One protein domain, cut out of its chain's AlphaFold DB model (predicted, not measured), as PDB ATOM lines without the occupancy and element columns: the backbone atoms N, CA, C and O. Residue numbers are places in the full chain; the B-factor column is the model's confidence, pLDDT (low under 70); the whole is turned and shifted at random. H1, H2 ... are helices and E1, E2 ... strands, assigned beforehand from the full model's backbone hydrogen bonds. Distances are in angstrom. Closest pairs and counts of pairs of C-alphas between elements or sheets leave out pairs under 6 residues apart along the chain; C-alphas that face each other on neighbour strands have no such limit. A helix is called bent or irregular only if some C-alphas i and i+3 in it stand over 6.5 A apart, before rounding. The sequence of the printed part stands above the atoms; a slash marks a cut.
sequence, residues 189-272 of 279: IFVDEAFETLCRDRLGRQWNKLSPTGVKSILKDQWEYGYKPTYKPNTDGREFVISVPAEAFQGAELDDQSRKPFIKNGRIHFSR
ATOM      1  N   ILE A 189     -18.760 -22.161 -77.465       89.88
ATOM      2  CA  ILE A 189     -19.230 -21.487 -78.681       89.88
ATOM      3  C   ILE A 189     -20.124 -22.380 -79.554       89.88
ATOM      4  O   ILE A 189     -21.113 -21.905 -80.107       89.88
ATOM      5  N   PHE A 190     -19.825 -23.676 -79.642       89.12
ATOM      6  CA  PHE A 190     -20.614 -24.623 -80.433       89.12
ATOM      7  C   PHE A 190     -21.927 -24.966 -79.724       89.12
ATOM      8  O   PHE A 190     -22.941 -25.238 -80.363       89.12
ATOM      9  N   VAL A 191     -21.948 -24.858 -78.392       91.31
ATOM     10  CA  VAL A 191     -23.186 -24.925 -77.606       91.31
ATOM     11  C   VAL A 191     -24.074 -23.703 -77.889       91.31
ATOM     12  O   VAL A 191     -25.291 -23.848 -77.995       91.31
ATOM     13  N   ASP A 192     -23.484 -22.513 -78.060       91.94
ATOM     14  CA  ASP A 192     -24.228 -21.298 -78.435       91.94
ATOM     15  C   ASP A 192     -24.841 -21.410 -79.828       91.94
ATOM     16  O   ASP A 192     -26.008 -21.072 -80.019       91.94
ATOM     17  N   GLU A 193     -24.070 -21.915 -80.788       90.06
ATOM     18  CA  GLU A 193     -24.526 -22.148 -82.159       90.06
ATOM     19  C   GLU A 193     -25.645 -23.195 -82.222       90.06
ATOM     20  O   GLU A 193     -26.659 -22.992 -82.899       90.06
ATOM     21  N   ALA A 194     -25.516 -24.289 -81.467       90.38
ATOM     22  CA  ALA A 194     -26.568 -25.291 -81.365       90.38
ATOM     23  C   ALA A 194     -27.855 -24.704 -80.766       90.38
ATOM     24  O   ALA A 194     -28.949 -24.954 -81.275       90.38
ATOM     25  N   PHE A 195     -27.744 -23.879 -79.721       92.12
ATOM     26  CA  PHE A 195     -28.898 -23.193 -79.145       92.12
ATOM     27  C   PHE A 195     -29.549 -22.216 -80.137       92.12
ATOM     28  O   PHE A 195     -30.774 -22.214 -80.285       92.12
ATOM     29  N   GLU A 196     -28.754 -21.426 -80.862       93.56
ATOM     30  CA  GLU A 196     -29.269 -20.537 -81.905       93.56
ATOM     31  C   GLU A 196     -30.010 -21.318 -82.996       93.56
ATOM     32  O   GLU A 196     -31.112 -20.930 -83.391       93.56
ATOM     33  N   THR A 197     -29.450 -22.446 -83.436       92.00
ATOM     34  CA  THR A 197     -30.067 -23.337 -84.427       92.00
ATOM     35  C   THR A 197     -31.417 -23.851 -83.936       92.00
ATOM     36  O   THR A 197     -32.415 -23.730 -84.644       92.00
ATOM     37  N   LEU A 198     -31.502 -24.303 -82.681       92.38
ATOM     38  CA  LEU A 198     -32.768 -24.727 -82.080       92.38
ATOM     39  C   LEU A 198     -33.818 -23.601 -82.071       92.38
ATOM     40  O   LEU A 198     -34.995 -23.846 -82.351       92.38
ATOM     41  N   CYS A 199     -33.418 -22.361 -81.770       94.06
ATOM     42  CA  CYS A 199     -34.314 -21.206 -81.835       94.06
ATOM     43  C   CYS A 199     -34.760 -20.890 -83.271       94.06
ATOM     44  O   CYS A 199     -35.950 -20.645 -83.493       94.06
ATOM     45  N   ARG A 200     -33.836 -20.919 -84.241       94.06
ATOM     46  CA  ARG A 200     -34.110 -20.681 -85.667       94.06
ATOM     47  C   ARG A 200     -35.068 -21.718 -86.234       94.06
ATOM     48  O   ARG A 200     -36.092 -21.347 -86.804       94.06
ATOM     49  N   ASP A 201     -34.803 -22.997 -86.003       93.00
ATOM     50  CA  ASP A 201     -35.657 -24.097 -86.452       93.00
ATOM     51  C   ASP A 201     -37.048 -23.999 -85.841       93.00
ATOM     52  O   ASP A 201     -38.073 -24.246 -86.500       93.00
ATOM     53  N   ARG A 202     -37.100 -23.582 -84.570       92.81
ATOM     54  CA  ARG A 202     -38.361 -23.444 -83.868       92.81
ATOM     55  C   ARG A 202     -39.194 -22.268 -84.368       92.81
ATOM     56  O   ARG A 202     -40.403 -22.429 -84.556       92.81
ATOM     57  N   LEU A 203     -38.589 -21.103 -84.572       92.81
ATOM     58  CA  LEU A 203     -39.291 -19.888 -84.998       92.81
ATOM     59  C   LEU A 203     -39.500 -19.824 -86.518       92.81
ATOM     60  O   LEU A 203     -40.406 -19.132 -86.991       92.81
ATOM     61  N   GLY A 204     -38.707 -20.561 -87.294       92.50
ATOM     62  CA  GLY A 204     -38.759 -20.571 -88.751       92.50
ATOM     63  C   GLY A 204     -38.682 -19.153 -89.317       92.50
ATOM     64  O   GLY A 204     -37.829 -18.354 -88.941       92.50
ATOM     65  N   ARG A 205     -39.633 -18.796 -90.187       92.00
ATOM     66  CA  ARG A 205     -39.691 -17.458 -90.807       92.00
ATOM     67  C   ARG A 205     -39.835 -16.312 -89.799       92.00
ATOM     68  O   ARG A 205     -39.467 -15.192 -90.139       92.00
ATOM     69  N   GLN A 206     -40.351 -16.571 -88.594       92.44
ATOM     70  CA  GLN A 206     -40.488 -15.535 -87.564       92.44
ATOM     71  C   GLN A 206     -39.128 -15.084 -87.018       92.44
ATOM     72  O   GLN A 206     -38.998 -13.933 -86.615       92.44
ATOM     73  N   TRP A 207     -38.097 -15.939 -87.069       94.50
ATOM     74  CA  TRP A 207     -36.735 -15.554 -86.687       94.50
ATOM     75  C   TRP A 207     -36.228 -14.371 -87.519       94.50
ATOM     76  O   TRP A 207     -35.669 -13.424 -86.981       94.50
ATOM     77  N   ASN A 208     -36.513 -14.373 -88.824       92.94
ATOM     78  CA  ASN A 208     -36.069 -13.328 -89.752       92.94
ATOM     79  C   ASN A 208     -36.766 -11.975 -89.537       92.94
ATOM     80  O   ASN A 208     -36.365 -10.986 -90.143       92.94
ATOM     81  N   LYS A 209     -37.820 -11.927 -88.712       93.50
ATOM     82  CA  LYS A 209     -38.487 -10.679 -88.316       93.50
ATOM     83  C   LYS A 209     -37.840 -10.025 -87.095       93.50
ATOM     84  O   LYS A 209     -38.158  -8.878 -86.796       93.50
ATOM     85  N   LEU A 210     -36.978 -10.747 -86.377       93.38
ATOM     86  CA  LEU A 210     -36.293 -10.210 -85.209       93.38
ATOM     87  C   LEU A 210     -35.285  -9.144 -85.634       93.38
ATOM     88  O   LEU A 210     -34.469  -9.339 -86.536       93.38
ATOM     89  N   SER A 211     -35.315  -8.022 -84.929       92.62
ATOM     90  CA  SER A 211     -34.266  -7.015 -84.981       92.62
ATOM     91  C   SER A 211     -32.959  -7.571 -84.389       92.62
ATOM     92  O   SER A 211     -32.982  -8.533 -83.611       92.62
ATOM     93  N   PRO A 212     -31.800  -6.943 -84.667       89.06
ATOM     94  CA  PRO A 212     -30.546  -7.294 -83.999       89.06
ATOM     95  C   PRO A 212     -30.657  -7.285 -82.465       89.06
ATOM     96  O   PRO A 212     -30.098  -8.151 -81.791       89.06
ATOM     97  N   THR A 213     -31.433  -6.350 -81.909       89.69
ATOM     98  CA  THR A 213     -31.730  -6.273 -80.471       89.69
ATOM     99  C   THR A 213     -32.575  -7.456 -80.002       89.69
ATOM    100  O   THR A 213     -32.297  -8.021 -78.945       89.69
ATOM    101  N   GLY A 214     -33.566  -7.874 -80.791       92.62
ATOM    102  CA  GLY A 214     -34.398  -9.036 -80.493       92.62
ATOM    103  C   GLY A 214     -33.604 -10.344 -80.466       92.62
ATOM    104  O   GLY A 214     -33.707 -11.112 -79.508       92.62
ATOM    105  N   VAL A 215     -32.735 -10.563 -81.460       92.56
ATOM    106  CA  VAL A 215     -31.817 -11.719 -81.491       92.56
ATOM    107  C   VAL A 215     -30.869 -11.693 -80.289       92.56
ATOM    108  O   VAL A 215     -30.689 -12.708 -79.615       92.56
ATOM    109  N   LYS A 216     -30.301 -10.525 -79.966       89.19
ATOM    110  CA  LYS A 216     -29.423 -10.350 -78.802       89.19
ATOM    111  C   LYS A 216     -30.134 -10.666 -77.480       89.19
ATOM    112  O   LYS A 216     -29.547 -11.342 -76.639       89.19
ATOM    113  N   SER A 217     -31.387 -10.246 -77.314       93.56
ATOM    114  CA  SER A 217     -32.176 -10.550 -76.112       93.56
ATOM    115  C   SER A 217     -32.327 -12.058 -75.879       93.56
ATOM    116  O   SER A 217     -32.323 -12.521 -74.739       93.56
ATOM    117  N   ILE A 218     -32.416 -12.847 -76.951       95.12
ATOM    118  CA  ILE A 218     -32.474 -14.308 -76.865       95.12
ATOM    119  C   ILE A 218     -31.080 -14.896 -76.597       95.12
ATOM    120  O   ILE A 218     -30.880 -15.576 -75.592       95.12
ATOM    121  N   LEU A 219     -30.108 -14.628 -77.476       93.19
ATOM    122  CA  LEU A 219     -28.820 -15.338 -77.487       93.19
ATOM    123  C   LEU A 219     -27.816 -14.834 -76.443       93.19
ATOM    124  O   LEU A 219     -26.951 -15.589 -76.003       93.19
ATOM    125  N   LYS A 220     -27.892 -13.561 -76.047       89.25
ATOM    126  CA  LYS A 220     -26.992 -12.978 -75.044       89.25
ATOM    127  C   LYS A 220     -27.658 -12.864 -73.689       89.25
ATOM    128  O   LYS A 220     -27.168 -13.455 -72.733       89.25
ATOM    129  N   ASP A 221     -28.766 -12.139 -73.616       90.62
ATOM    130  CA  ASP A 221     -29.326 -11.759 -72.318       90.62
ATOM    131  C   ASP A 221     -29.945 -12.968 -71.599       90.62
ATOM    132  O   ASP A 221     -29.680 -13.190 -70.420       90.62
ATOM    133  N   GLN A 222     -30.726 -13.787 -72.312       94.19
ATOM    134  CA  GLN A 222     -31.375 -14.965 -71.728       94.19
ATOM    135  C   GLN A 222     -30.480 -16.210 -71.732       94.19
ATOM    136  O   GLN A 222     -30.478 -16.969 -70.762       94.19
ATOM    137  N   TRP A 223     -29.725 -16.441 -72.807       93.81
ATOM    138  CA  TRP A 223     -28.902 -17.643 -72.958       93.81
ATOM    139  C   TRP A 223     -27.515 -17.514 -72.316       93.81
ATOM    140  O   TRP A 223     -27.290 -18.099 -71.256       93.81
ATOM    141  N   GLU A 224     -26.609 -16.738 -72.919       90.69
ATOM    142  CA  GLU A 224     -25.200 -16.635 -72.502       90.69
ATOM    143  C   GLU A 224     -25.039 -16.108 -71.066       90.69
ATOM    144  O   GLU A 224     -24.234 -16.635 -70.302       90.69
ATOM    145  N   TYR A 225     -25.813 -15.090 -70.674       89.31
ATOM    146  CA  TYR A 225     -25.754 -14.506 -69.326       89.31
ATOM    147  C   TYR A 225     -26.765 -15.104 -68.338       89.31
ATOM    148  O   TYR A 225     -26.736 -14.759 -67.157       89.31
ATOM    149  N   GLY A 226     -27.648 -15.997 -68.794       90.50
ATOM    150  CA  GLY A 226     -28.719 -16.575 -67.985       90.50
ATOM    151  C   GLY A 226     -28.632 -18.093 -67.886       90.50
ATOM    152  O   GLY A 226     -28.055 -18.650 -66.947       90.50
ATOM    153  N   TYR A 227     -29.259 -18.784 -68.834       89.75
ATOM    154  CA  TYR A 227     -29.480 -20.226 -68.752       89.75
ATOM    155  C   TYR A 227     -28.212 -21.069 -68.896       89.75
ATOM    156  O   TYR A 227     -28.050 -22.030 -68.144       89.75
ATOM    157  N   LYS A 228     -27.306 -20.712 -69.811       90.50
ATOM    158  CA  LYS A 228     -26.079 -21.476 -70.074       90.50
ATOM    159  C   LYS A 228     -25.183 -21.623 -68.830       90.50
ATOM    160  O   LYS A 228     -24.903 -22.761 -68.456       90.50
ATOM    161  N   PRO A 229     -24.783 -20.548 -68.117       89.94
ATOM    162  CA  PRO A 229     -23.899 -20.667 -66.951       89.94
ATOM    163  C   PRO A 229     -24.574 -21.285 -65.718       89.94
ATOM    164  O   PRO A 229     -23.892 -21.692 -64.782       89.94
ATOM    165  N   THR A 230     -25.911 -21.348 -65.686       86.56
ATOM    166  CA  THR A 230     -26.680 -21.883 -64.548       86.56
ATOM    167  C   THR A 230     -27.234 -23.291 -64.792       86.56
ATOM    168  O   THR A 230     -27.953 -23.831 -63.939       86.56
ATOM    169  N   TYR A 231     -26.897 -23.898 -65.935       83.88
ATOM    170  CA  TYR A 231     -27.336 -25.234 -66.315       83.88
ATOM    171  C   TYR A 231     -26.811 -26.307 -65.346       83.88
ATOM    172  O   TYR A 231     -25.659 -26.278 -64.916       83.88
ATOM    173  N   LYS A 232     -27.670 -27.276 -64.999       79.75
ATOM    174  CA  LYS A 232     -27.326 -28.427 -64.150       79.75
ATOM    175  C   LYS A 232     -27.872 -29.720 -64.780       79.75
ATOM    176  O   LYS A 232     -29.075 -29.766 -65.031       79.75
ATOM    177  N   PRO A 233     -27.050 -30.774 -64.977       68.56
ATOM    178  CA  PRO A 233     -27.465 -31.993 -65.686       68.56
ATOM    179  C   PRO A 233     -28.622 -32.763 -65.023       68.56
ATOM    180  O   PRO A 233     -29.468 -33.317 -65.713       68.56
ATOM    181  N   ASN A 234     -28.696 -32.760 -63.685       62.16
ATOM    182  CA  ASN A 234     -29.625 -33.592 -62.902       62.16
ATOM    183  C   ASN A 234     -30.826 -32.829 -62.313       62.16
ATOM    184  O   ASN A 234     -31.348 -33.196 -61.262       62.16
ATOM    185  N   THR A 235     -31.290 -31.758 -62.957       60.16
ATOM    186  CA  THR A 235     -32.588 -31.167 -62.588       60.16
ATOM    187  C   THR A 235     -33.702 -31.815 -63.399       60.16
ATOM    188  O   THR A 235     -34.133 -31.271 -64.418       60.16
ATOM    189  N   ASP A 236     -34.145 -32.990 -62.949       60.28
ATOM    190  CA  ASP A 236     -35.297 -33.682 -63.526       60.28
ATOM    191  C   ASP A 236     -36.508 -32.735 -63.603       60.28
ATOM    192  O   ASP A 236     -36.921 -32.129 -62.616       60.28
ATOM    193  N   GLY A 237     -37.049 -32.571 -64.812       63.09
ATOM    194  CA  GLY A 237     -38.258 -31.782 -65.070       63.09
ATOM    195  C   GLY A 237     -38.077 -30.265 -65.191       63.09
ATOM    196  O   GLY A 237     -39.080 -29.569 -65.346       63.09
ATOM    197  N   ARG A 238     -36.850 -29.720 -65.157       71.06
ATOM    198  CA  ARG A 238     -36.653 -28.271 -65.343       71.06
ATOM    199  C   ARG A 238     -36.874 -27.876 -66.804       71.06
ATOM    200  O   ARG A 238     -36.205 -28.374 -67.705       71.06
ATOM    201  N   GLU A 239     -37.821 -26.973 -67.016       79.00
ATOM    202  CA  GLU A 239     -38.109 -26.382 -68.319       79.00
ATOM    203  C   GLU A 239     -37.307 -25.087 -68.489       79.00
ATOM    204  O   GLU A 239     -37.280 -24.240 -67.591       79.00
ATOM    205  N   PHE A 240     -36.641 -24.937 -69.634       86.44
ATOM    206  CA  PHE A 240     -35.940 -23.707 -69.998       86.44
ATOM    207  C   PHE A 240     -36.870 -22.882 -70.881       86.44
ATOM    208  O   PHE A 240     -37.295 -23.337 -71.943       86.44
ATOM    209  N   VAL A 241     -37.228 -21.685 -70.419       91.44
ATOM    210  CA  VAL A 241     -38.272 -20.873 -71.046       91.44
ATOM    211  C   VAL A 241     -37.656 -19.596 -71.597       91.44
ATOM    212  O   VAL A 241     -37.236 -18.723 -70.846       91.44
ATOM    213  N   ILE A 242     -37.634 -19.472 -72.920       94.12
ATOM    214  CA  ILE A 242     -37.060 -18.320 -73.616       94.12
ATOM    215  C   ILE A 242     -38.188 -17.415 -74.088       94.12
ATOM    216  O   ILE A 242     -39.027 -17.823 -74.889       94.12
ATOM    217  N   SER A 243     -38.206 -16.176 -73.612       95.31
ATOM    218  CA  SER A 243     -39.133 -15.159 -74.101       95.31
ATOM    219  C   SER A 243     -38.709 -14.691 -75.486       95.31
ATOM    220  O   SER A 243     -37.558 -14.300 -75.692       95.31
ATOM    221  N   VAL A 244     -39.647 -14.727 -76.431       94.50
ATOM    222  CA  VAL A 244     -39.427 -14.271 -77.802       94.50
ATOM    223  C   VAL A 244     -39.971 -12.845 -77.929       94.50
ATOM    224  O   VAL A 244     -41.118 -12.598 -77.549       94.50
ATOM    225  N   PRO A 245     -39.180 -11.889 -78.443       94.25
ATOM    226  CA  PRO A 245     -39.636 -10.523 -78.675       94.25
ATOM    227  C   PRO A 245     -40.927 -10.462 -79.504       94.25
ATOM    228  O   PRO A 245     -41.070 -11.169 -80.501       94.25
ATOM    229  N   ALA A 246     -41.855  -9.579 -79.120       91.75
ATOM    230  CA  ALA A 246     -43.182  -9.476 -79.741       91.75
ATOM    231  C   ALA A 246     -43.137  -9.185 -81.254       91.75
ATOM    232  O   ALA A 246     -44.035  -9.582 -81.994       91.75
ATOM    233  N   GLU A 247     -42.072  -8.533 -81.729       92.62
ATOM    234  CA  GLU A 247     -41.813  -8.282 -83.152       92.62
ATOM    235  C   GLU A 247     -41.753  -9.564 -84.002       92.62
ATOM    236  O   GLU A 247     -42.162  -9.540 -85.163       92.62
ATOM    237  N   ALA A 248     -41.365 -10.704 -83.417       91.00
ATOM    238  CA  ALA A 248     -41.388 -11.994 -84.105       91.00
ATOM    239  C   ALA A 248     -42.808 -12.431 -84.498       91.00
ATOM    240  O   ALA A 248     -42.973 -13.179 -85.455       91.00
ATOM    241  N   PHE A 249     -43.844 -11.967 -83.793       89.31
ATOM    242  CA  PHE A 249     -45.221 -12.441 -83.963       89.31
ATOM    243  C   PHE A 249     -46.147 -11.434 -84.644       89.31
ATOM    244  O   PHE A 249     -47.357 -11.643 -84.662       89.31
ATOM    245  N   GLN A 250     -45.632 -10.347 -85.230       82.81
ATOM    246  CA  GLN A 250     -46.484  -9.384 -85.938       82.81
ATOM    247  C   GLN A 250     -47.299 -10.092 -87.039       82.81
ATOM    248  O   GLN A 250     -46.743 -10.557 -88.043       82.81
ATOM    249  N   GLY A 251     -48.614 -10.210 -86.803       74.69
ATOM    250  CA  GLY A 251     -49.579 -10.896 -87.668       74.69
ATOM    251  C   GLY A 251     -49.607 -12.431 -87.575       74.69
ATOM    252  O   GLY A 251     -50.191 -13.057 -88.453       74.69
ATOM    253  N   ALA A 252     -48.974 -13.042 -86.570       78.88
ATOM    254  CA  ALA A 252     -48.936 -14.493 -86.360       78.88
ATOM    255  C   ALA A 252     -49.467 -14.884 -84.968       78.88
ATOM    256  O   ALA A 252     -49.493 -14.062 -84.054       78.88
ATOM    257  N   GLU A 253     -49.882 -16.144 -84.804       82.75
ATOM    258  CA  GLU A 253     -50.274 -16.675 -83.494       82.75
ATOM    259  C   GLU A 253     -49.083 -16.692 -82.524       82.75
ATOM    260  O   GLU A 253     -47.954 -17.020 -82.898       82.75
ATOM    261  N   LEU A 254     -49.352 -16.327 -81.267       85.06
ATOM    262  CA  LEU A 254     -48.367 -16.311 -80.177       85.06
ATOM    263  C   LEU A 254     -48.075 -17.702 -79.611       85.06
ATOM    264  O   LEU A 254     -47.110 -17.853 -78.860       85.06
ATOM    265  N   ASP A 255     -48.908 -18.682 -79.954       90.25
ATOM    266  CA  ASP A 255     -48.872 -20.044 -79.448       90.25
ATOM    267  C   ASP A 255     -48.730 -21.007 -80.620       90.25
ATOM    268  O   ASP A 255     -49.389 -20.872 -81.644       90.25
ATOM    269  N   ASP A 256     -47.881 -22.013 -80.456       90.31
ATOM    270  CA  ASP A 256     -47.769 -23.123 -81.386       90.31
ATOM    271  C   ASP A 256     -47.335 -24.361 -80.596       90.31
ATOM    272  O   ASP A 256     -46.191 -24.499 -80.149       90.31
ATOM    273  N   GLN A 257     -48.288 -25.268 -80.398       91.00
ATOM    274  CA  GLN A 257     -48.077 -26.535 -79.698       91.00
ATOM    275  C   GLN A 257     -48.040 -27.729 -80.666       91.00
ATOM    276  O   GLN A 257     -48.001 -28.874 -80.227       91.00
ATOM    277  N   SER A 258     -48.023 -27.478 -81.984       90.44
ATOM    278  CA  SER A 258     -48.013 -28.534 -83.009       90.44
ATOM    279  C   SER A 258     -46.699 -29.321 -83.042       90.44
ATOM    280  O   SER A 258     -46.668 -30.475 -83.467       90.44
ATOM    281  N   ARG A 259     -45.608 -28.708 -82.567       89.75
ATOM    282  CA  ARG A 259     -44.268 -29.299 -82.507       89.75
ATOM    283  C   ARG A 259     -43.480 -28.795 -81.301       89.75
ATOM    284  O   ARG A 259     -43.726 -27.698 -80.799       89.75
ATOM    285  N   LYS A 260     -42.514 -29.601 -80.854       86.81
ATOM    286  CA  LYS A 260     -41.577 -29.254 -79.775       86.81
ATOM    287  C   LYS A 260     -40.333 -28.526 -80.317       86.81
ATOM    288  O   LYS A 260     -39.967 -28.783 -81.464       86.81
ATOM    289  N   PRO A 261     -39.652 -27.688 -79.508       90.62
ATOM    290  CA  PRO A 261     -40.090 -27.170 -78.197       90.62
ATOM    291  C   PRO A 261     -41.395 -26.372 -78.329       90.62
ATOM    292  O   PRO A 261     -41.614 -25.781 -79.368       90.62
ATOM    293  N   PHE A 262     -42.314 -26.378 -77.364       91.69
ATOM    294  CA  PHE A 262     -43.606 -25.690 -77.565       91.69
ATOM    295  C   PHE A 262     -43.439 -24.168 -77.546       91.69
ATOM    296  O   PHE A 262     -42.545 -23.668 -76.868       91.69
ATOM    297  N   ILE A 263     -44.292 -23.426 -78.261       93.00
ATOM    298  CA  ILE A 263     -44.439 -21.984 -78.043       93.00
ATOM    299  C   ILE A 263     -45.762 -21.745 -77.321       93.00
ATOM    300  O   ILE A 263     -46.811 -22.183 -77.793       93.00
ATOM    301  N   LYS A 264     -45.702 -21.072 -76.173       92.19
ATOM    302  CA  LYS A 264     -46.875 -20.697 -75.380       92.19
ATOM    303  C   LYS A 264     -46.670 -19.314 -74.776       92.19
ATOM    304  O   LYS A 264     -45.634 -19.042 -74.175       92.19
ATOM    305  N   ASN A 265     -47.662 -18.445 -74.919       91.00
ATOM    306  CA  ASN A 265     -47.638 -17.044 -74.517       91.00
ATOM    307  C   ASN A 265     -46.398 -16.295 -75.045       91.00
ATOM    308  O   ASN A 265     -45.763 -15.549 -74.299       91.00
ATOM    309  N   GLY A 266     -46.008 -16.536 -76.305       91.12
ATOM    310  CA  GLY A 266     -44.825 -15.915 -76.915       91.12
ATOM    311  C   GLY A 266     -43.483 -16.382 -76.332       91.12
ATOM    312  O   GLY A 266     -42.478 -15.678 -76.444       91.12
ATOM    313  N   ARG A 267     -43.439 -17.549 -75.678       94.00
ATOM    314  CA  ARG A 267     -42.219 -18.125 -75.095       94.00
ATOM    315  C   ARG A 267     -41.942 -19.503 -75.666       94.00
ATOM    316  O   ARG A 267     -42.875 -20.282 -75.813       94.00
ATOM    317  N   ILE A 268     -40.680 -19.815 -75.952       93.81
ATOM    318  CA  ILE A 268     -40.238 -21.157 -76.344       93.81
ATOM    319  C   ILE A 268     -39.948 -21.966 -75.079       93.81
ATOM    320  O   ILE A 268     -39.153 -21.551 -74.239       93.81
ATOM    321  N   HIS A 269     -40.581 -23.128 -74.968       92.25
ATOM    322  CA  HIS A 269     -40.501 -24.050 -73.845       92.25
ATOM    323  C   HIS A 269     -39.621 -25.254 -74.202       92.25
ATOM    324  O   HIS A 269     -40.074 -26.231 -74.813       92.25
ATOM    325  N   PHE A 270     -38.346 -25.182 -73.827       87.31
ATOM    326  CA  PHE A 270     -37.390 -26.271 -73.980       87.31
ATOM    327  C   PHE A 270     -37.539 -27.252 -72.809       87.31
ATOM    328  O   PHE A 270     -37.097 -26.991 -71.688       87.31
ATOM    329  N   SER A 271     -38.173 -28.396 -73.076       75.25
ATOM    330  CA  SER A 271     -38.308 -29.514 -72.137       75.25
ATOM    331  C   SER A 271     -37.394 -30.653 -72.574       75.25
ATOM    332  O   SER A 271     -37.502 -31.078 -73.717       75.25
ATOM    333  N   ARG A 272     -36.510 -31.124 -71.674       64.19
ATOM    334  CA  ARG A 272     -35.461 -32.143 -71.919       64.19
ATOM    335  C   ARG A 272     -34.729 -31.934 -73.253       64.19
ATOM    336  O   ARG A 272     -35.208 -32.355 -74.300       64.19
TER     337      ARG A 272
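This is residues 189 to 272 of the 279 residues of an uncharacterized protein of Penicillium freii (UniProt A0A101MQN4). Two helices, H1 and H2, form a loose helical hairpin, and a small three-stranded sheet beside them makes the third side of a triangle. H1 is kinked by 104 degrees near residue 203, and short H3 packs on its end. The 84 printed residues, class mixed, hold H1, H2, E1, H3, E2 and E3 in that order. The sheet runs E1, E3, E2, antiparallel; the whole is compact, radius of gyration of the C-alphas 12.5 A, spanning 39 by 27 by 17 A.

Find C-alpha 189 at (-19.230, -21.487, -78.681); from there H1 runs 24.1 A to residue 209, irregular, with C-alphas 202 and 205 9.3 A apart. H2, residues 212 to 227, is 20.0 A long and only just irregular: C-alphas 224 and 227 are 6.7 A apart. Next come E1, residues 239 to 243, 12.7 A; H3, residues 246 to 249, 5.5 A; E2, residues 262 to 264, 6.4 A; and E3, residues 267 to 271, 12.4 A, ending at C-alpha 271 (-38.308, -29.514, -72.137).

H1 and H2 only just touch, with 3 pairs of C-alphas within 8 A, closest at Glu 196 and Leu 219, 6.8 A; they run opposite ways at a steep tilt of 40 degrees. Each only grazes the sheet, H1 with residues 198 to 203, H2 with 217 to 227. H1 touches H3 with residues 206 to 209 alone, closest at the C-alphas of Gln 206 and Ala 248, 5.0 A. Look for N 242 and O 268, 2.9 A, between E1 and E3, and N 269 and O 262, 2.8 A, in the hairpin E2 and E3. E1, H3 and E2 form a split strand-helix-strand unit, two strands running the same way with E3 between them, its crossover right-handed. O i to N i+4 pairs are within hydrogen-bond range in 12 of 17 for H1 and 7 of 12 for H2; H3 is too short for one.

The C-alphas farthest apart, of Asn 234 and Gly 251, are 39.1 A apart. The printed part has no cut; the links H2 to E1 and H3 to E2 are long. Residues 233 to 237 and 272 have pLDDT under 70.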